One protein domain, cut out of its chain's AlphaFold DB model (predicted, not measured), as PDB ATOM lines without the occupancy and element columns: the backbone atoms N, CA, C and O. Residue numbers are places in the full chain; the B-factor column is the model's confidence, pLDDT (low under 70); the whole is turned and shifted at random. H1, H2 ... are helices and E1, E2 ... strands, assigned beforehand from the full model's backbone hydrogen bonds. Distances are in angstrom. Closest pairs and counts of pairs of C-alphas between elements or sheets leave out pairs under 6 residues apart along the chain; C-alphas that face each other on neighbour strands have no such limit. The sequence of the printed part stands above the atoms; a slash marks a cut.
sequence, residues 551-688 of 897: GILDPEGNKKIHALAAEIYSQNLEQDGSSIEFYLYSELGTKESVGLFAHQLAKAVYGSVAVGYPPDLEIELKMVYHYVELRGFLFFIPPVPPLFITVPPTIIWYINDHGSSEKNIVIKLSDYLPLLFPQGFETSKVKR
ATOM      1  N   GLY A 551     -45.267 -12.257   6.408       71.50
ATOM      2  CA  GLY A 551     -44.500 -12.701   5.249       71.50
ATOM      3  C   GLY A 551     -43.016 -12.791   5.584       71.50
ATOM      4  O   GLY A 551     -42.584 -12.356   6.654       71.50
ATOM      5  N   ILE A 552     -42.230 -13.363   4.675       68.19
ATOM      6  CA  ILE A 552     -40.767 -13.371   4.783       68.19
ATOM      7  C   ILE A 552     -40.246 -12.109   4.097       68.19
ATOM      8  O   ILE A 552     -40.493 -11.911   2.908       68.19
ATOM      9  N   LEU A 553     -39.553 -11.258   4.859       70.44
ATOM     10  CA  LEU A 553     -38.929 -10.049   4.327       70.44
ATOM     11  C   LEU A 553     -37.743 -10.400   3.420       70.44
ATOM     12  O   LEU A 553     -36.911 -11.234   3.775       70.44
ATOM     13  N   ASP A 554     -37.640  -9.721   2.282       74.00
ATOM     14  CA  ASP A 554     -36.472  -9.784   1.408       74.00
ATOM     15  C   ASP A 554     -35.261  -9.111   2.086       74.00
ATOM     16  O   ASP A 554     -35.341  -7.918   2.405       74.00
ATOM     17  N   PRO A 555     -34.124  -9.808   2.282       68.00
ATOM     18  CA  PRO A 555     -32.913  -9.190   2.818       68.00
ATOM     19  C   PRO A 555     -32.359  -8.065   1.924       68.00
ATOM     20  O   PRO A 555     -31.747  -7.130   2.436       68.00
ATOM     21  N   GLU A 556     -32.616  -8.094   0.612       79.56
ATOM     22  CA  GLU A 556     -32.265  -7.020  -0.328       79.56
ATOM     23  C   GLU A 556     -33.420  -6.013  -0.529       79.56
ATOM     24  O   GLU A 556     -33.264  -5.048  -1.281       79.56
ATOM     25  N   GLY A 557     -34.571  -6.185   0.136       80.31
ATOM     26  CA  GLY A 557     -35.780  -5.370  -0.061       80.31
ATOM     27  C   GLY A 557     -35.541  -3.866   0.111       80.31
ATOM     28  O   GLY A 557     -35.969  -3.067  -0.722       80.31
ATOM     29  N   ASN A 558     -34.750  -3.471   1.113       79.50
ATOM     30  CA  ASN A 558     -34.402  -2.066   1.336       79.50
ATOM     31  C   ASN A 558     -33.572  -1.488   0.177       79.50
ATOM     32  O   ASN A 558     -33.828  -0.388  -0.303       79.50
ATOM     33  N   LYS A 559     -32.612  -2.260  -0.339       79.75
ATOM     34  CA  LYS A 559     -31.785  -1.869  -1.486       79.75
ATOM     35  C   LYS A 559     -32.613  -1.779  -2.773       79.75
ATOM     36  O   LYS A 559     -32.387  -0.871  -3.568       79.75
ATOM     37  N   LYS A 560     -33.594  -2.671  -2.952       88.94
ATOM     38  CA  LYS A 560     -34.568  -2.621  -4.056       88.94
ATOM     39  C   LYS A 560     -35.443  -1.369  -3.979       88.94
ATOM     40  O   LYS A 560     -35.590  -0.690  -4.990       88.94
ATOM     41  N   ILE A 561     -35.947  -1.013  -2.794       89.94
ATOM     42  CA  ILE A 561     -36.709   0.230  -2.589       89.94
ATOM     43  C   ILE A 561     -35.829   1.462  -2.832       89.94
ATOM     44  O   ILE A 561     -36.269   2.376  -3.514       89.94
ATOM     45  N   HIS A 562     -34.577   1.481  -2.362       88.19
ATOM     46  CA  HIS A 562     -33.640   2.574  -2.653       88.19
ATOM     47  C   HIS A 562     -33.348   2.726  -4.160       88.19
ATOM     48  O   HIS A 562     -33.255   3.849  -4.649       88.19
ATOM     49  N   ALA A 563     -33.219   1.619  -4.901       91.81
ATOM     50  CA  ALA A 563     -33.031   1.648  -6.352       91.81
ATOM     51  C   ALA A 563     -34.283   2.174  -7.079       91.81
ATOM     52  O   ALA A 563     -34.172   3.086  -7.895       91.81
ATOM     53  N   LEU A 564     -35.469   1.668  -6.721       94.00
ATOM     54  CA  LEU A 564     -36.744   2.154  -7.255       94.00
ATOM     55  C   LEU A 564     -36.991   3.628  -6.895       94.00
ATOM     56  O   LEU A 564     -37.513   4.379  -7.707       94.00
ATOM     57  N   ALA A 565     -36.571   4.084  -5.714       93.19
ATOM     58  CA  ALA A 565     -36.694   5.485  -5.330       93.19
ATOM     59  C   ALA A 565     -35.886   6.418  -6.238       93.19
ATOM     60  O   ALA A 565     -36.349   7.512  -6.543       93.19
ATOM     61  N   ALA A 566     -34.695   5.997  -6.674       91.31
ATOM     62  CA  ALA A 566     -33.886   6.761  -7.619       91.31
ATOM     63  C   ALA A 566     -34.527   6.797  -9.019       91.31
ATOM     64  O   ALA A 566     -34.464   7.826  -9.690       91.31
ATOM     65  N   GLU A 567     -35.189   5.713  -9.433       94.69
ATOM     66  CA  GLU A 567     -35.990   5.674 -10.661       94.69
ATOM     67  C   GLU A 567     -37.208   6.611 -10.570       94.69
ATOM     68  O   GLU A 567     -37.357   7.482 -11.423       94.69
ATOM     69  N   ILE A 568     -38.010   6.518  -9.504       94.25
ATOM     70  CA  ILE A 568     -39.148   7.416  -9.236       94.25
ATOM     71  C   ILE A 568     -38.686   8.875  -9.212       94.25
ATOM     72  O   ILE A 568     -39.307   9.721  -9.851       94.25
ATOM     73  N   TYR A 569     -37.583   9.174  -8.521       94.69
ATOM     74  CA  TYR A 569     -37.004  10.515  -8.487       94.69
ATOM     75  C   TYR A 569     -36.679  10.995  -9.906       94.69
ATOM     76  O   TYR A 569     -37.107  12.070 -10.310       94.69
ATOM     77  N   SER A 570     -35.980  10.173 -10.697       91.94
ATOM     78  CA  SER A 570     -35.614  10.510 -12.076       91.94
ATOM     79  C   SER A 570     -36.814  10.669 -13.016       91.94
ATOM     80  O   SER A 570     -36.707  11.428 -13.976       91.94
ATOM     81  N   GLN A 571     -37.917   9.954 -12.777       92.94
ATOM     82  CA  GLN A 571     -39.156  10.041 -13.560       92.94
ATOM     83  C   GLN A 571     -39.999  11.281 -13.216       92.94
ATOM     84  O   GLN A 571     -40.816  11.697 -14.030       92.94
ATOM     85  N   ASN A 572     -39.811  11.870 -12.028       92.06
ATOM     86  CA  ASN A 572     -40.556  13.048 -11.562       92.06
ATOM     87  C   ASN A 572     -39.802  14.381 -11.751       92.06
ATOM     88  O   ASN A 572     -40.340  15.436 -11.406       92.06
ATOM     89  N   LEU A 573     -38.583  14.341 -12.307       90.94
ATOM     90  CA  LEU A 573     -37.874  15.526 -12.796       90.94
ATOM     91  C   LEU A 573     -38.393  15.922 -14.183       90.94
ATOM     92  O   LEU A 573     -38.400  15.111 -15.111       90.94
ATOM     93  N   GLU A 574     -38.753  17.189 -14.354       83.81
ATOM     94  CA  GLU A 574     -39.041  17.771 -15.666       83.81
ATOM     95  C   GLU A 574     -37.735  17.972 -16.450       83.81
ATOM     96  O   GLU A 574     -36.983  18.923 -16.231       83.81
ATOM     97  N   GLN A 575     -37.454  17.034 -17.360       68.94
ATOM     98  CA  GLN A 575     -36.261  17.071 -18.214       68.94
ATOM     99  C   GLN A 575     -36.411  18.062 -19.382       68.94
ATOM    100  O   GLN A 575     -35.444  18.745 -19.710       68.94
ATOM    101  N   ASP A 576     -37.626  18.194 -19.928       63.31
ATOM    102  CA  ASP A 576     -37.983  19.111 -21.019       63.31
ATOM    103  C   ASP A 576     -39.174  20.002 -20.609       63.31
ATOM    104  O   ASP A 576     -40.323  19.756 -20.990       63.31
ATOM    105  N   GLY A 577     -38.921  21.052 -19.819       55.25
ATOM    106  CA  GLY A 577     -39.923  22.091 -19.569       55.25
ATOM    107  C   GLY A 577     -40.350  22.748 -20.887       55.25
ATOM    108  O   GLY A 577     -39.501  23.114 -21.700       55.25
ATOM    109  N   SER A 578     -41.662  22.888 -21.122       53.41
ATOM    110  CA  SER A 578     -42.208  23.299 -22.425       53.41
ATOM    111  C   SER A 578     -41.578  24.599 -22.938       53.41
ATOM    112  O   SER A 578     -41.761  25.661 -22.337       53.41
ATOM    113  N   SER A 579     -40.881  24.526 -24.073       51.25
ATOM    114  CA  SER A 579     -40.167  25.648 -24.679       51.25
ATOM    115  C   SER A 579     -41.128  26.657 -25.317       51.25
ATOM    116  O   SER A 579     -41.339  26.687 -26.529       51.25
ATOM    117  N   ILE A 580     -41.698  27.536 -24.488       56.47
ATOM    118  CA  ILE A 580     -42.435  28.727 -24.934       56.47
ATOM    119  C   ILE A 580     -41.410  29.756 -25.445       56.47
ATOM    120  O   ILE A 580     -41.043  30.697 -24.744       56.47
ATOM    121  N   GLU A 581     -40.909  29.474 -26.652       61.44
ATOM    122  CA  GLU A 581     -39.960  30.161 -27.554       61.44
ATOM    123  C   GLU A 581     -38.635  30.722 -26.988       61.44
ATOM    124  O   GLU A 581     -37.633  30.678 -27.699       61.44
ATOM    125  N   PHE A 582     -38.563  31.188 -25.735       68.38
ATOM    126  CA  PHE A 582     -37.356  31.776 -25.125       68.38
ATOM    127  C   PHE A 582     -37.135  31.410 -23.645       68.38
ATOM    128  O   PHE A 582     -36.280  32.003 -22.986       68.38
ATOM    129  N   TYR A 583     -37.873  30.436 -23.111       68.88
ATOM    130  CA  TYR A 583     -37.686  29.904 -21.757       68.88
ATOM    131  C   TYR A 583     -37.264  28.435 -21.831       68.88
ATOM    132  O   TYR A 583     -37.950  27.635 -22.465       68.88
ATOM    133  N   LEU A 584     -36.155  28.086 -21.172       76.06
ATOM    134  CA  LEU A 584     -35.782  26.699 -20.892       76.06
ATOM    135  C   LEU A 584     -35.789  26.495 -19.374       76.06
ATOM    136  O   LEU A 584     -35.087  27.199 -18.645       76.06
ATOM    137  N   TYR A 585     -36.574  25.527 -18.913       82.44
ATOM    138  CA  TYR A 585     -36.638  25.095 -17.522       82.44
ATOM    139  C   TYR A 585     -36.251  23.619 -17.460       82.44
ATOM    140  O   TYR A 585     -36.749  22.818 -18.254       82.44
ATOM    141  N   SER A 586     -35.339  23.275 -16.554       83.81
ATOM    142  CA  SER A 586     -34.869  21.903 -16.363       83.81
ATOM    143  C   SER A 586     -34.633  21.622 -14.883       83.81
ATOM    144  O   SER A 586     -34.056  22.447 -14.165       83.81
ATOM    145  N   GLU A 587     -35.077  20.453 -14.433       90.44
ATOM    146  CA  GLU A 587     -34.954  20.004 -13.049       90.44
ATOM    147  C   GLU A 587     -33.809  19.002 -12.881       90.44
ATOM    148  O   GLU A 587     -33.661  18.042 -13.636       90.44
ATOM    149  N   LEU A 588     -32.992  19.218 -11.851       87.81
ATOM    150  CA  LEU A 588     -31.758  18.494 -11.584       87.81
ATOM    151  C   LEU A 588     -31.772  17.882 -10.177       87.81
ATOM    152  O   LEU A 588     -31.949  18.570  -9.168       87.81
ATOM    153  N   GLY A 589     -31.505  16.578 -10.107       87.31
ATOM    154  CA  GLY A 589     -31.198  15.876  -8.862       87.31
ATOM    155  C   GLY A 589     -29.711  15.931  -8.521       87.31
ATOM    156  O   GLY A 589     -28.865  15.655  -9.373       87.31
ATOM    157  N   THR A 590     -29.378  16.218  -7.263       88.38
ATOM    158  CA  THR A 590     -28.040  15.958  -6.712       88.38
ATOM    159  C   THR A 590     -27.979  14.533  -6.159       88.38
ATOM    160  O   THR A 590     -29.007  13.904  -5.897       88.38
ATOM    161  N   LYS A 591     -26.776  13.979  -5.955       86.50
ATOM    162  CA  LYS A 591     -26.644  12.639  -5.343       86.50
ATOM    163  C   LYS A 591     -27.211  12.631  -3.924       86.50
ATOM    164  O   LYS A 591     -27.783  11.639  -3.479       86.50
ATOM    165  N   GLU A 592     -27.070  13.760  -3.247       86.25
ATOM    166  CA  GLU A 592     -27.555  14.057  -1.914       86.25
ATOM    167  C   GLU A 592     -29.090  14.114  -1.881       86.25
ATOM    168  O   GLU A 592     -29.690  13.462  -1.027       86.25
ATOM    169  N   SER A 593     -29.743  14.812  -2.822       88.50
ATOM    170  CA  SER A 593     -31.212  14.891  -2.874       88.50
ATOM    171  C   SER A 593     -31.859  13.557  -3.258       88.50
ATOM    172  O   SER A 593     -32.826  13.143  -2.618       88.50
ATOM    173  N   VAL A 594     -31.280  12.834  -4.227       91.38
ATOM    174  CA  VAL A 594     -31.704  11.472  -4.600       91.38
ATOM    175  C   VAL A 594     -31.538  10.511  -3.420       91.38
ATOM    176  O   VAL A 594     -32.455   9.759  -3.098       91.38
ATOM    177  N   GLY A 595     -30.393  10.554  -2.728       83.06
ATOM    178  CA  GLY A 595     -30.130   9.722  -1.552       83.06
ATOM    179  C   GLY A 595     -31.068  10.020  -0.379       83.06
ATOM    180  O   GLY A 595     -31.540   9.093   0.285       83.06
ATOM    181  N   LEU A 596     -31.386  11.299  -0.151       84.50
ATOM    182  CA  LEU A 596     -32.337  11.731   0.871       84.50
ATOM    183  C   LEU A 596     -33.759  11.250   0.556       84.50
ATOM    184  O   LEU A 596     -34.402  10.676   1.433       84.50
ATOM    185  N   PHE A 597     -34.232  11.426  -0.682       92.94
ATOM    186  CA  PHE A 597     -35.544  10.931  -1.106       92.94
ATOM    187  C   PHE A 597     -35.628   9.402  -1.025       92.94
ATOM    188  O   PHE A 597     -36.599   8.873  -0.489       92.94
ATOM    189  N   ALA A 598     -34.583   8.684  -1.452       86.31
ATOM    190  CA  ALA A 598     -34.522   7.228  -1.339       86.31
ATOM    191  C   ALA A 598     -34.629   6.740   0.109       86.31
ATOM    192  O   ALA A 598     -35.399   5.822   0.401       86.31
ATOM    193  N   HIS A 599     -33.927   7.405   1.030       81.00
ATOM    194  CA  HIS A 599     -34.063   7.126   2.452       81.00
ATOM    195  C   HIS A 599     -35.470   7.457   2.976       81.00
ATOM    196  O   HIS A 599     -36.020   6.676   3.746       81.00
ATOM    197  N   GLN A 600     -36.083   8.570   2.554       83.38
ATOM    198  CA  GLN A 600     -37.446   8.936   2.960       83.38
ATOM    199  C   GLN A 600     -38.512   7.960   2.432       83.38
ATOM    200  O   GLN A 600     -39.402   7.593   3.197       83.38
ATOM    201  N   LEU A 601     -38.401   7.481   1.187       91.38
ATOM    202  CA  LEU A 601     -39.304   6.472   0.621       91.38
ATOM    203  C   LEU A 601     -39.202   5.150   1.387       91.38
ATOM    204  O   LEU A 601     -40.214   4.630   1.856       91.38
ATOM    205  N   ALA A 602     -37.983   4.642   1.596       82.62
ATOM    206  CA  ALA A 602     -37.765   3.455   2.420       82.62
ATOM    207  C   ALA A 602     -38.300   3.654   3.849       82.62
ATOM    208  O   ALA A 602     -38.966   2.771   4.395       82.62
ATOM    209  N   LYS A 603     -38.086   4.841   4.433       79.50
ATOM    210  CA  LYS A 603     -38.599   5.209   5.756       79.50
ATOM    211  C   LYS A 603     -40.124   5.129   5.824       79.50
ATOM    212  O   LYS A 603     -40.649   4.483   6.731       79.50
ATOM    213  N   ALA A 604     -40.813   5.729   4.860       83.31
ATOM    214  CA  ALA A 604     -42.267   5.722   4.748       83.31
ATOM    215  C   ALA A 604     -42.845   4.317   4.539       83.31
ATOM    216  O   ALA A 604     -43.777   3.933   5.246       83.31
ATOM    217  N   VAL A 605     -42.276   3.534   3.619       85.00
ATOM    218  CA  VAL A 605     -42.755   2.185   3.285       85.00
ATOM    219  C   VAL A 605     -42.583   1.227   4.467       85.00
ATOM    220  O   VAL A 605     -43.573   0.691   4.969       85.00
ATOM    221  N   TYR A 606     -41.360   1.059   4.986       79.88
ATOM    222  CA  TYR A 606     -41.122   0.186   6.145       79.88
ATOM    223  C   TYR A 606     -41.857   0.681   7.392       79.88
ATOM    224  O   TYR A 606     -42.412  -0.125   8.136       79.88
ATOM    225  N   GLY A 607     -41.904   2.000   7.608       72.00
ATOM    226  CA  GLY A 607     -42.615   2.579   8.741       72.00
ATOM    227  C   GLY A 607     -44.119   2.320   8.688       72.00
ATOM    228  O   GLY A 607     -44.720   2.023   9.717       72.00
ATOM    229  N   SER A 608     -44.718   2.340   7.498       80.88
ATOM    230  CA  SER A 608     -46.151   2.085   7.336       80.88
ATOM    231  C   SER A 608     -46.521   0.617   7.544       80.88
ATOM    232  O   SER A 608     -47.531   0.335   8.191       80.88
ATOM    233  N   VAL A 609     -45.671  -0.317   7.100       77.88
ATOM    234  CA  VAL A 609     -45.806  -1.746   7.438       77.88
ATOM    235  C   VAL A 609     -45.661  -1.971   8.948       77.88
ATOM    236  O   VAL A 609     -46.462  -2.698   9.532       77.88
ATOM    237  N   ALA A 610     -44.692  -1.315   9.595       66.31
ATOM    238  CA  ALA A 610     -44.423  -1.444  11.030       66.31
ATOM    239  C   ALA A 610     -45.557  -0.902  11.920       66.31
ATOM    240  O   ALA A 610     -45.907  -1.507  12.934       66.31
ATOM    241  N   VAL A 611     -46.148   0.234  11.536       66.62
ATOM    242  CA  VAL A 611     -47.321   0.822  12.207       66.62
ATOM    243  C   VAL A 611     -48.593   0.005  11.931       66.62
ATOM    244  O   VAL A 611     -49.533   0.042  12.726       66.62
ATOM    245  N   GLY A 612     -48.615  -0.772  10.845       73.44
ATOM    246  CA  GLY A 612     -49.778  -1.541  10.416       73.44
ATOM    247  C   GLY A 612     -50.826  -0.678   9.714       73.44
ATOM    248  O   GLY A 612     -52.025  -0.885   9.894       73.44
ATOM    249  N   TYR A 613     -50.396   0.306   8.925       83.75
ATOM    250  CA  TYR A 613     -51.297   1.020   8.024       83.75
ATOM    251  C   TYR A 613     -51.844   0.087   6.929       83.75
ATOM    252  O   TYR A 613     -51.224  -0.943   6.647       83.75
ATOM    253  N   PRO A 614     -53.014   0.390   6.337       89.69
ATOM    254  CA  PRO A 614     -53.621  -0.482   5.339       89.69
ATOM    255  C   PRO A 614     -52.824  -0.475   4.017       89.69
ATOM    256  O   PRO A 614     -52.141   0.511   3.731       89.69
ATOM    257  N   PRO A 615     -52.893  -1.541   3.192       91.25
ATOM    258  CA  PRO A 615     -52.135  -1.621   1.939       91.25
ATOM    259  C   PRO A 615     -52.458  -0.507   0.934       91.25
ATOM    260  O   PRO A 615     -51.599  -0.123   0.154       91.25
ATOM    261  N   ASP A 616     -53.677   0.024   0.952       94.06
ATOM    262  CA  ASP A 616     -54.134   1.128   0.106       94.06
ATOM    263  C   ASP A 616     -53.782   2.521   0.662       94.06
ATOM    264  O   ASP A 616     -54.204   3.522   0.083       94.06
ATOM    265  N   LEU A 617     -52.988   2.615   1.742       93.50
ATOM    266  CA  LEU A 617     -52.506   3.903   2.245       93.50
ATOM    267  C   LEU A 617     -51.687   4.632   1.171       93.50
ATOM    268  O   LEU A 617     -50.624   4.168   0.751       93.50
ATOM    269  N   GLU A 618     -52.159   5.822   0.816       96.00
ATOM    270  CA  GLU A 618     -51.407   6.838   0.090       96.00
ATOM    271  C   GLU A 618     -50.498   7.598   1.068       96.00
ATOM    272  O   GLU A 618     -50.957   8.156   2.066       96.00
ATOM    273  N   ILE A 619     -49.191   7.588   0.797       92.62
ATOM    274  CA  ILE A 619     -48.167   8.243   1.609       92.62
ATOM    275  C   ILE A 619     -47.580   9.401   0.802       92.62
ATOM    276  O   ILE A 619     -47.047   9.200  -0.288       92.62
ATOM    277  N   GLU A 620     -47.668  10.612   1.344       95.00
ATOM    278  CA  GLU A 620     -47.104  11.817   0.736       95.00
ATOM    279  C   GLU A 620     -45.635  11.997   1.155       95.00
ATOM    280  O   GLU A 620     -45.296  11.982   2.341       95.00
ATOM    281  N   LEU A 621     -44.752  12.163   0.170       93.25
ATOM    282  CA  LEU A 621     -43.308  12.330   0.337       93.25
ATOM    283  C   LEU A 621     -42.828  13.628  -0.301       93.25
ATOM    284  O   LEU A 621     -43.251  13.982  -1.397       93.25
ATOM    285  N   LYS A 622     -41.877  14.304   0.348       94.12
ATOM    286  CA  LYS A 622     -41.273  15.533  -0.174       94.12
ATOM    287  C   LYS A 622     -40.010  15.229  -0.971       94.12
ATOM    288  O   LYS A 622     -38.969  14.887  -0.414       94.12
ATOM    289  N   MET A 623     -40.091  15.393  -2.286       96.25
ATOM    290  CA  MET A 623     -38.954  15.316  -3.191       96.25
ATOM    291  C   MET A 623     -38.328  16.704  -3.352       96.25
ATOM    292  O   MET A 623     -38.858  17.553  -4.067       96.25
ATOM    293  N   VAL A 624     -37.194  16.939  -2.688       92.31
ATOM    294  CA  VAL A 624     -36.377  18.143  -2.906       92.31
ATOM    295  C   VAL A 624     -35.608  17.985  -4.217       92.31
ATOM    296  O   VAL A 624     -34.964  16.954  -4.415       92.31
ATOM    297  N   TYR A 625     -35.631  18.992  -5.087       92.62
ATOM    298  CA  TYR A 625     -34.868  19.045  -6.340       92.62
ATOM    299  C   TYR A 625     -34.310  20.455  -6.573       92.62
ATOM    300  O   TYR A 625     -34.738  21.419  -5.935       92.62
ATOM    301  N   HIS A 626     -33.341  20.581  -7.476       89.06
ATOM    302  CA  HIS A 626     -32.837  21.874  -7.936       89.06
ATOM    303  C   HIS A 626     -33.389  22.176  -9.322       89.06
ATOM    304  O   HIS A 626     -33.642  21.253 -10.091       89.06
ATOM    305  N   TYR A 627     -33.542  23.448  -9.672       86.75
ATOM    306  CA  TYR A 627     -33.936  23.839 -11.026       86.75
ATOM    307  C   TYR A 627     -32.953  24.842 -11.625       86.75
ATOM    308  O   TYR A 627     -32.258  25.575 -10.914       86.75
ATOM    309  N   VAL A 628     -32.897  24.855 -12.953       83.25
ATOM    310  CA  VAL A 628     -32.159  25.839 -13.744       83.25
ATOM    311  C   VAL A 628     -33.140  26.503 -14.695       83.25
ATOM    312  O   VAL A 628     -33.758  25.836 -15.524       83.25
ATOM    313  N   GLU A 629     -33.267  27.823 -14.577       81.00
ATOM    314  CA  GLU A 629     -34.054  28.641 -15.497       81.00
ATOM    315  C   GLU A 629     -33.116  29.445 -16.411       81.00
ATOM    316  O   GLU A 629     -32.383  30.334 -15.962       81.00
ATOM    317  N   LEU A 630     -33.147  29.134 -17.708       77.75
ATOM    318  CA  LEU A 630     -32.498  29.918 -18.757       77.75
ATOM    319  C   LEU A 630     -33.547  30.780 -19.452       77.75
ATOM    320  O   LEU A 630     -34.491  30.265 -20.055       77.75
ATOM    321  N   ARG A 631     -33.340  32.098 -19.425       77.12
ATOM    322  CA  ARG A 631     -34.175  33.054 -20.160       77.12
ATOM    323  C   ARG A 631     -33.387  33.619 -21.336       77.12
ATOM    324  O   ARG A 631     -32.274  34.115 -21.169       77.12
ATOM    325  N   GLY A 632     -33.963  33.531 -22.529       76.06
ATOM    326  CA  GLY A 632     -33.437  34.124 -23.751       76.06
ATOM    327  C   GLY A 632     -34.014  35.518 -23.964       76.06
ATOM    328  O   GLY A 632     -35.229  35.694 -24.001       76.06
ATOM    329  N   PHE A 633     -33.158  36.523 -24.134       72.19
ATOM    330  CA  PHE A 633     -33.581  37.874 -24.504       72.19
ATOM    331  C   PHE A 633     -33.165  38.168 -25.947       72.19
ATOM    332  O   PHE A 633     -31.980  38.136 -26.285       72.19
ATOM    333  N   LEU A 634     -34.151  38.469 -26.796       72.62
ATOM    334  CA  LEU A 634     -33.939  38.954 -28.159       72.62
ATOM    335  C   LEU A 634     -33.449  40.407 -28.122       72.62
ATOM    336  O   LEU A 634     -34.245  41.336 -27.967       72.62
ATOM    337  N   PHE A 635     -32.146  40.616 -28.310       69.50
ATOM    338  CA  PHE A 635     -31.604  41.957 -28.513       69.50
ATOM    339  C   PHE A 635     -31.693  42.358 -29.988       69.50
ATOM    340  O   PHE A 635     -30.930  41.889 -30.837       69.50
ATOM    341  N   PHE A 636     -32.607  43.284 -30.283       66.88
ATOM    342  CA  PHE A 636     -32.626  44.026 -31.541       66.88
ATOM    343  C   PHE A 636     -31.715  45.249 -31.416       66.88
ATOM    344  O   PHE A 636     -32.079  46.240 -30.784       66.88
ATOM    345  N   ILE A 637     -30.530  45.190 -32.024       68.25
ATOM    346  CA  ILE A 637     -29.667  46.365 -32.168       68.25
ATOM    347  C   ILE A 637     -30.232  47.204 -33.328       68.25
ATOM    348  O   ILE A 637     -30.257  46.708 -34.458       68.25
ATOM    349  N   PRO A 638     -30.710  48.443 -33.098       61.44
ATOM    350  CA  PRO A 638     -31.185  49.290 -34.187       61.44
ATOM    351  C   PRO A 638     -30.022  49.613 -35.144       61.44
ATOM    352  O   PRO A 638     -28.902  49.846 -34.679       61.44
ATOM    353  N   PRO A 639     -30.247  49.633 -36.472       64.69
ATOM    354  CA  PRO A 639     -29.178  49.843 -37.442       64.69
ATOM    355  C   PRO A 639     -28.540  51.225 -37.257       64.69
ATOM    356  O   PRO A 639     -29.232  52.243 -37.290       64.69
ATOM    357  N   VAL A 640     -27.217  51.258 -37.086       57.91
ATOM    358  CA  VAL A 640     -26.445  52.494 -36.893       57.91
ATOM    359  C   VAL A 640     -25.944  52.998 -38.256       57.91
ATOM    360  O   VAL A 640     -25.121  52.328 -38.883       57.91
ATOM    361  N   PRO A 641     -26.395  54.170 -38.747       65.81
ATOM    362  CA  PRO A 641     -25.889  54.734 -39.997       65.81
ATOM    363  C   PRO A 641     -24.387  55.065 -39.898       65.81
ATOM    364  O   PRO A 641     -23.927  55.455 -38.824       65.81
ATOM    365  N   PRO A 642     -23.608  54.976 -40.995       58.22
ATOM    366  CA  PRO A 642     -24.044  54.779 -42.382       58.22
ATOM    367  C   PRO A 642     -24.042  53.314 -42.863       58.22
ATOM    368  O   PRO A 642     -24.423  53.051 -44.002       58.22
ATOM    369  N   LEU A 643     -23.608  52.358 -42.036       55.94
ATOM    370  CA  LEU A 643     -23.524  50.944 -42.406       55.94
ATOM    371  C   LEU A 643     -24.826  50.221 -42.045       55.94
ATOM    372  O   LEU A 643     -24.985  49.723 -40.934       55.94
ATOM    373  N   PHE A 644     -25.743  50.121 -43.013       54.66
ATOM    374  CA  PHE A 644     -26.957  49.296 -42.924       54.66
ATOM    375  C   PHE A 644     -26.630  47.789 -42.953       54.66
ATOM    376  O   PHE A 644     -27.006  47.064 -43.872       54.66
ATOM    377  N   ILE A 645     -25.919  47.310 -41.934       57.09
ATOM    378  CA  ILE A 645     -25.744  45.888 -41.652       57.09
ATOM    379  C   ILE A 645     -26.843  45.502 -40.666       57.09
ATOM    380  O   ILE A 645     -26.767  45.813 -39.477       57.09
ATOM    381  N   THR A 646     -27.880  44.826 -41.156       55.84
ATOM    382  CA  THR A 646     -28.863  44.160 -40.297       55.84
ATOM    383  C   THR A 646     -28.188  42.981 -39.608       55.84
ATOM    384  O   THR A 646     -28.097  41.891 -40.175       55.84
ATOM    385  N   VAL A 647     -27.689  43.201 -38.391       58.88
ATOM    386  CA  VAL A 647     -27.245  42.113 -37.517       58.88
ATOM    387  C   VAL A 647     -28.483  41.266 -37.190       58.88
ATOM    388  O   VAL A 647     -29.484  41.836 -36.748       58.88
ATOM    389  N   PRO A 648     -28.478  39.940 -37.429       61.66
ATOM    390  CA  PRO A 648     -29.602  39.096 -37.039       61.66
ATOM    391  C   PRO A 648     -29.813  39.193 -35.518       61.66
ATOM    392  O   PRO A 648     -28.829  39.316 -34.779       61.66
ATOM    393  N   PRO A 649     -31.068  39.161 -35.034       62.78
ATOM    394  CA  PRO A 649     -31.354  39.332 -33.617       62.78
ATOM    395  C   PRO A 649     -30.595  38.281 -32.807       62.78
ATOM    396  O   PRO A 649     -30.753  37.077 -33.006       62.78
ATOM    397  N   THR A 650     -29.725  38.753 -31.919       64.69
ATOM    398  CA  THR A 650     -28.880  37.876 -31.111       64.69
ATOM    399  C   THR A 650     -29.641  37.529 -29.842       64.69
ATOM    400  O   THR A 650     -29.976  38.416 -29.055       64.69
ATOM    401  N   ILE A 651     -29.937  36.243 -29.656       68.81
ATOM    402  CA  ILE A 651     -30.530  35.737 -28.418       68.81
ATOM    403  C   ILE A 651     -29.410  35.644 -27.384       68.81
ATOM    404  O   ILE A 651     -28.501  34.825 -27.520       68.81
ATOM    405  N   ILE A 652     -29.473  36.485 -26.353       69.31
ATOM    406  CA  ILE A 652     -28.602  36.359 -25.186       69.31
ATOM    407  C   ILE A 652     -29.333  35.484 -24.172       69.31
ATOM    408  O   ILE A 652     -30.355  35.888 -23.619       69.31
ATOM    409  N   TRP A 653     -28.808  34.282 -23.947       68.94
ATOM    410  CA  TRP A 653     -29.221  33.418 -22.845       68.94
ATOM    411  C   TRP A 653     -28.468  33.815 -21.581       68.94
ATOM    412  O   TRP A 653     -27.249  33.991 -21.615       68.94
ATOM    413  N   TYR A 654     -29.175  33.908 -20.460       68.75
ATOM    414  CA  TYR A 654     -28.561  34.047 -19.145       68.75
ATOM    415  C   TYR A 654     -29.259  33.123 -18.141       68.75
ATOM    416  O   TYR A 654     -30.463  32.864 -18.234       68.75
ATOM    417  N   ILE A 655     -28.467  32.585 -17.213       73.81
ATOM    418  CA  ILE A 655     -28.942  31.769 -16.094       73.81
ATOM    419  C   ILE A 655     -29.512  32.743 -15.068       73.81
ATOM    420  O   ILE A 655     -28.780  33.600 -14.572       73.81
ATOM    421  N   ASN A 656     -30.815  32.658 -14.814       57.94
ATOM    422  CA  ASN A 656     -31.521  33.661 -14.019       57.94
ATOM    423  C   ASN A 656     -31.559  33.309 -12.520       57.94
ATOM    424  O   ASN A 656     -31.528  34.222 -11.700       57.94
ATOM    425  N   ASP A 657     -31.585  32.018 -12.161       61.41
ATOM    426  CA  ASP A 657     -31.545  31.570 -10.760       61.41
ATOM    427  C   ASP A 657     -31.039  30.116 -10.598       61.41
ATOM    428  O   ASP A 657     -31.077  29.314 -11.538       61.41
ATOM    429  N   HIS A 658     -30.599  29.780  -9.381       70.50
ATOM    430  CA  HIS A 658     -30.272  28.433  -8.905       70.50
ATOM    431  C   HIS A 658     -31.003  28.166  -7.580       70.50
ATOM    432  O   HIS A 658     -30.432  28.281  -6.493       70.50
ATOM    433  N   GLY A 659     -32.279  27.790  -7.673       77.69
ATOM    434  CA  GLY A 659     -33.110  27.464  -6.516       77.69
ATOM    435  C   GLY A 659     -33.130  25.972  -6.165       77.69
ATOM    436  O   GLY A 659     -32.883  25.101  -7.001       77.69
ATOM    437  N   SER A 660     -33.489  25.675  -4.915       86.25
ATOM    438  CA  SER A 660     -34.043  24.378  -4.507       86.25
ATOM    439  C   SER A 660     -35.554  24.504  -4.334       86.25
ATOM    440  O   SER A 660     -36.015  25.476  -3.734       86.25
ATOM    441  N   SER A 661     -36.310  23.521  -4.808       91.06
ATOM    442  CA  SER A 661     -37.770  23.452  -4.705       91.06
ATOM    443  C   SER A 661     -38.205  22.073  -4.190       91.06
ATOM    444  O   SER A 661     -37.391  21.151  -4.091       91.06
ATOM    445  N   GLU A 662     -39.480  21.930  -3.835       93.62
ATOM    446  CA  GLU A 662     -40.071  20.684  -3.336       93.62
ATOM    447  C   GLU A 662     -41.263  20.266  -4.208       93.62
ATOM    448  O   GLU A 662     -42.128  21.080  -4.527       93.62
ATOM    449  N   LYS A 663     -41.322  18.983  -4.575       93.94
ATOM    450  CA  LYS A 663     -42.486  18.325  -5.186       93.94
ATOM    451  C   LYS A 663     -43.043  17.295  -4.205       93.94
ATOM    452  O   LYS A 663     -42.278  16.531  -3.616       93.94
ATOM    453  N   ASN A 664     -44.364  17.250  -4.043       95.19
ATOM    454  CA  ASN A 664     -45.018  16.219  -3.239       95.19
ATOM    455  C   ASN A 664     -45.309  15.003  -4.129       95.19
ATOM    456  O   ASN A 664     -46.048  15.106  -5.105       95.19
ATOM    457  N   ILE A 665     -44.714  13.862  -3.790       96.56
ATOM    458  CA  ILE A 665     -44.887  12.585  -4.480       96.56
ATOM    459  C   ILE A 665     -45.781  11.704  -3.612       96.56
ATOM    460  O   ILE A 665     -45.424  11.391  -2.476       96.56
ATOM    461  N   VAL A 666     -46.939  11.303  -4.134       95.75
ATOM    462  CA  VAL A 666     -47.859  10.390  -3.442       95.75
ATOM    463  C   VAL A 666     -47.609   8.968  -3.930       95.75
ATOM    464  O   VAL A 666     -47.657   8.704  -5.130       95.75
ATOM    465  N   ILE A 667     -47.343   8.050  -3.001       95.25
ATOM    466  CA  ILE A 667     -47.061   6.637  -3.285       95.25
ATOM    467  C   ILE A 667     -48.029   5.727  -2.523       95.25
ATOM    468  O   ILE A 667     -48.350   6.007  -1.371       95.25
ATOM    469  N   LYS A 668     -48.492   4.629  -3.134       96.56
ATOM    470  CA  LYS A 668     -49.363   3.650  -2.456       96.56
ATOM    471  C   LYS A 668     -48.533   2.552  -1.825       96.56
ATOM    472  O   LYS A 668     -47.670   1.977  -2.482       96.56
ATOM    473  N   LEU A 669     -48.801   2.236  -0.558       94.38
ATOM    474  CA  LEU A 669     -48.047   1.219   0.178       94.38
ATOM    475  C   LEU A 669     -48.041  -0.138  -0.555       94.38
ATOM    476  O   LEU A 669     -46.993  -0.781  -0.632       94.38
ATOM    477  N   SER A 670     -49.181  -0.520  -1.141       95.44
ATOM    478  CA  SER A 670     -49.412  -1.736  -1.932       95.44
ATOM    479  C   SER A 670     -48.335  -2.021  -2.966       95.44
ATOM    480  O   SER A 670     -47.974  -3.180  -3.162       95.44
ATOM    481  N   ASP A 671     -47.803  -0.977  -3.591       95.75
ATOM    482  CA  ASP A 671     -46.935  -1.087  -4.762       95.75
ATOM    483  C   ASP A 671     -45.516  -1.534  -4.359       95.75
ATOM    484  O   ASP A 671     -44.775  -2.106  -5.157       95.75
ATOM    485  N   TYR A 672     -45.165  -1.354  -3.080       95.50
ATOM    486  CA  TYR A 672     -43.862  -1.695  -2.501       95.50
ATOM    487  C   TYR A 672     -43.902  -2.980  -1.667       95.50
ATOM    488  O   TYR A 672     -42.854  -3.577  -1.412       95.50
ATOM    489  N   LEU A 673     -45.088  -3.460  -1.269       91.50
ATOM    490  CA  LEU A 673     -45.225  -4.717  -0.525       91.50
ATOM    491  C   LEU A 673     -44.630  -5.935  -1.267       91.50
ATOM    492  O   LEU A 673     -43.981  -6.734  -0.595       91.50
ATOM    493  N   PRO A 674     -44.725  -6.085  -2.607       95.12
ATOM    494  CA  PRO A 674     -44.048  -7.167  -3.332       95.12
ATOM    495  C   PRO A 674     -42.513  -7.103  -3.280       95.12
ATOM    496  O   PRO A 674     -41.857  -8.139  -3.371       95.12
ATOM    497  N   LEU A 675     -41.926  -5.909  -3.114       90.94
ATOM    498  CA  LEU A 675     -40.473  -5.735  -2.948       90.94
ATOM    499  C   LEU A 675     -40.011  -6.120  -1.541       90.94
ATOM    500  O   LEU A 675     -38.886  -6.587  -1.367       90.94
ATOM    501  N   LEU A 676     -40.878  -5.919  -0.544       84.44
ATOM    502  CA  LEU A 676     -40.654  -6.360   0.829       84.44
ATOM    503  C   LEU A 676     -40.892  -7.860   0.998       84.44
ATOM    504  O   LEU A 676     -40.137  -8.510   1.709       84.44
ATOM    505  N   PHE A 677     -41.927  -8.400   0.359       87.06
ATOM    506  CA  PHE A 677     -42.428  -9.759   0.549       87.06
ATOM    507  C   PHE A 677     -42.503 -10.510  -0.796       87.06
ATOM    508  O   PHE A 677     -43.597 -10.787  -1.297       87.06
ATOM    509  N   PRO A 678     -41.358 -10.877  -1.404       82.25
ATOM    510  CA  PRO A 678     -41.303 -11.481  -2.741       82.25
ATOM    511  C   PRO A 678     -41.920 -12.886  -2.809       82.25
ATOM    512  O   PRO A 678     -42.207 -13.379  -3.896       82.25
ATOM    513  N   GLN A 679     -42.129 -13.536  -1.661       86.06
ATOM    514  CA  GLN A 679     -42.836 -14.820  -1.541       86.06
ATOM    515  C   GLN A 679     -44.342 -14.646  -1.257       86.06
ATOM    516  O   GLN A 679     -45.037 -15.627  -1.002       86.06
ATOM    517  N   GLY A 680     -44.846 -13.409  -1.292       86.00
ATOM    518  CA  GLY A 680     -46.186 -13.047  -0.846       86.00
ATOM    519  C   GLY A 680     -46.262 -12.755   0.656       86.00
ATOM    520  O   GLY A 680     -45.332 -13.011   1.427       86.00
ATOM    521  N   PHE A 681     -47.396 -12.190   1.063       84.31
ATOM    522  CA  PHE A 681     -47.718 -11.852   2.444       84.31
ATOM    523  C   PHE A 681     -49.214 -12.054   2.701       84.31
ATOM    524  O   PHE A 681     -50.042 -11.843   1.817       84.31
ATOM    525  N   GLU A 682     -49.568 -12.423   3.927       79.44
ATOM    526  CA  GLU A 682     -50.941 -12.380   4.426       79.44
ATOM    527  C   GLU A 682     -51.151 -11.091   5.225       79.44
ATOM    528  O   GLU A 682     -50.280 -10.680   5.995       79.44
ATOM    529  N   THR A 683     -52.331 -10.478   5.112       78.31
ATOM    530  CA  THR A 683     -52.739  -9.371   5.986       78.31
ATOM    531  C   THR A 683     -53.937  -9.756   6.832       78.31
ATOM    532  O   THR A 683     -54.995 -10.081   6.294       78.31
ATOM    533  N   SER A 684     -53.816  -9.629   8.151       76.38
ATOM    534  CA  SER A 684     -54.956  -9.718   9.069       76.38
ATOM    535  C   SER A 684     -55.162  -8.387   9.783       76.38
ATOM    536  O   SER A 684     -54.245  -7.903  10.449       76.38
ATOM    537  N   LYS A 685     -56.362  -7.810   9.675       80.19
ATOM    538  CA  LYS A 685     -56.749  -6.618  10.436       80.19
ATOM    539  C   LYS A 685     -56.993  -7.009  11.896       80.19
ATOM    540  O   LYS A 685     -57.780  -7.912  12.170       80.19
ATOM    541  N   VAL A 686     -56.315  -6.343  12.824       68.44
ATOM    542  CA  VAL A 686     -56.380  -6.605  14.266       68.44
ATOM    543  C   VAL A 686     -56.841  -5.342  14.980       68.44
ATOM    544  O   VAL A 686     -56.354  -4.245  14.708       68.44
ATOM    545  N   LYS A 687     -57.778  -5.503  15.915       68.19
ATOM    546  CA  LYS A 687     -58.210  -4.440  16.821       68.19
ATOM    547  C   LYS A 687     -57.382  -4.503  18.103       68.19
ATOM    548  O   LYS A 687     -57.224  -5.578  18.679       68.19
ATOM    549  N   ARG A 688     -56.828  -3.371  18.535       61.53
ATOM    550  CA  ARG A 688     -56.094  -3.219  19.799       61.53
ATOM    551  C   ARG A 688     -56.881  -2.329  20.750       61.53
ATOM    552  O   ARG A 688     -57.551  -1.386  20.334       61.53
TER     553      ARG A 688
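AT A GLANCE: This is residues 551 to 688 of the 897 residues of an uncharacterized protein of Candidatus Brocadiae bacterium (UniProt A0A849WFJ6). What shape is this? A long, twisted hairpin of strands E2 and E3, with short E1 beside E2, runs along a rod; H2 packs along the sheet and H1 packs across H2. Residues 640 to 645 stick out at one end, and H3 and E4 lie toward the other. What makes it up? The 138 printed residues hold H1, E1, H2, E2, E3, H3, E4 in that order, class mixed, with an antiparallel sheet E1, E2, E3. It is extended, radius of gyration of the C-alphas 24.0 A, spans 89 by 27 by 20 A.

IN THESE COORDINATES: Where are the strands? E2 is residues 618 to 635, 49.4 A, from (-51.407, 6.838, 0.090); E3 650 to 668, 49.1 A; E1 583 to 588, 16.4 A; E4 681 to 687, 19.3 A, ending at (-58.210, -4.440, 16.821). And the helices? H2 is residues 591 to 611, 29.6 A; H1 557 to 571, 20.8 A; H3 673 to 676, 5.0 A.

HOW THE PARTS SIT: How do strands pair? E2 and E3 are an antiparallel hairpin, with N 621 and O 665 2.8 A apart; E1 and E2 are antiparallel, with N 588 and O 626 2.8 A apart. Where are the helices? H2 is on the sheet, height 9.3 A, with closest C-alphas Phe 597 and Met 623 of E2 at 5.9 A. H1 only grazes the sheet with residues 568 to 570, and touches H2 at a steep tilt of 53 degrees, opposite ways, closest C-alphas Ala 565 and Ala 598, 4.9 A. Are helix backbones complete? In H1 and H2 every O i to N i+4 pair is within hydrogen-bond range; H3 is too short for one.

THE WHOLE: How large is it? The farthest C-alphas, Pro 642 and Arg 688, are 90.9 A apart; the printed part has no cut. What is long or uncertain? Links H1 to E1 and E2 to E3 are long; pLDDT is under 70 in 38 residues, among them 635 to 654.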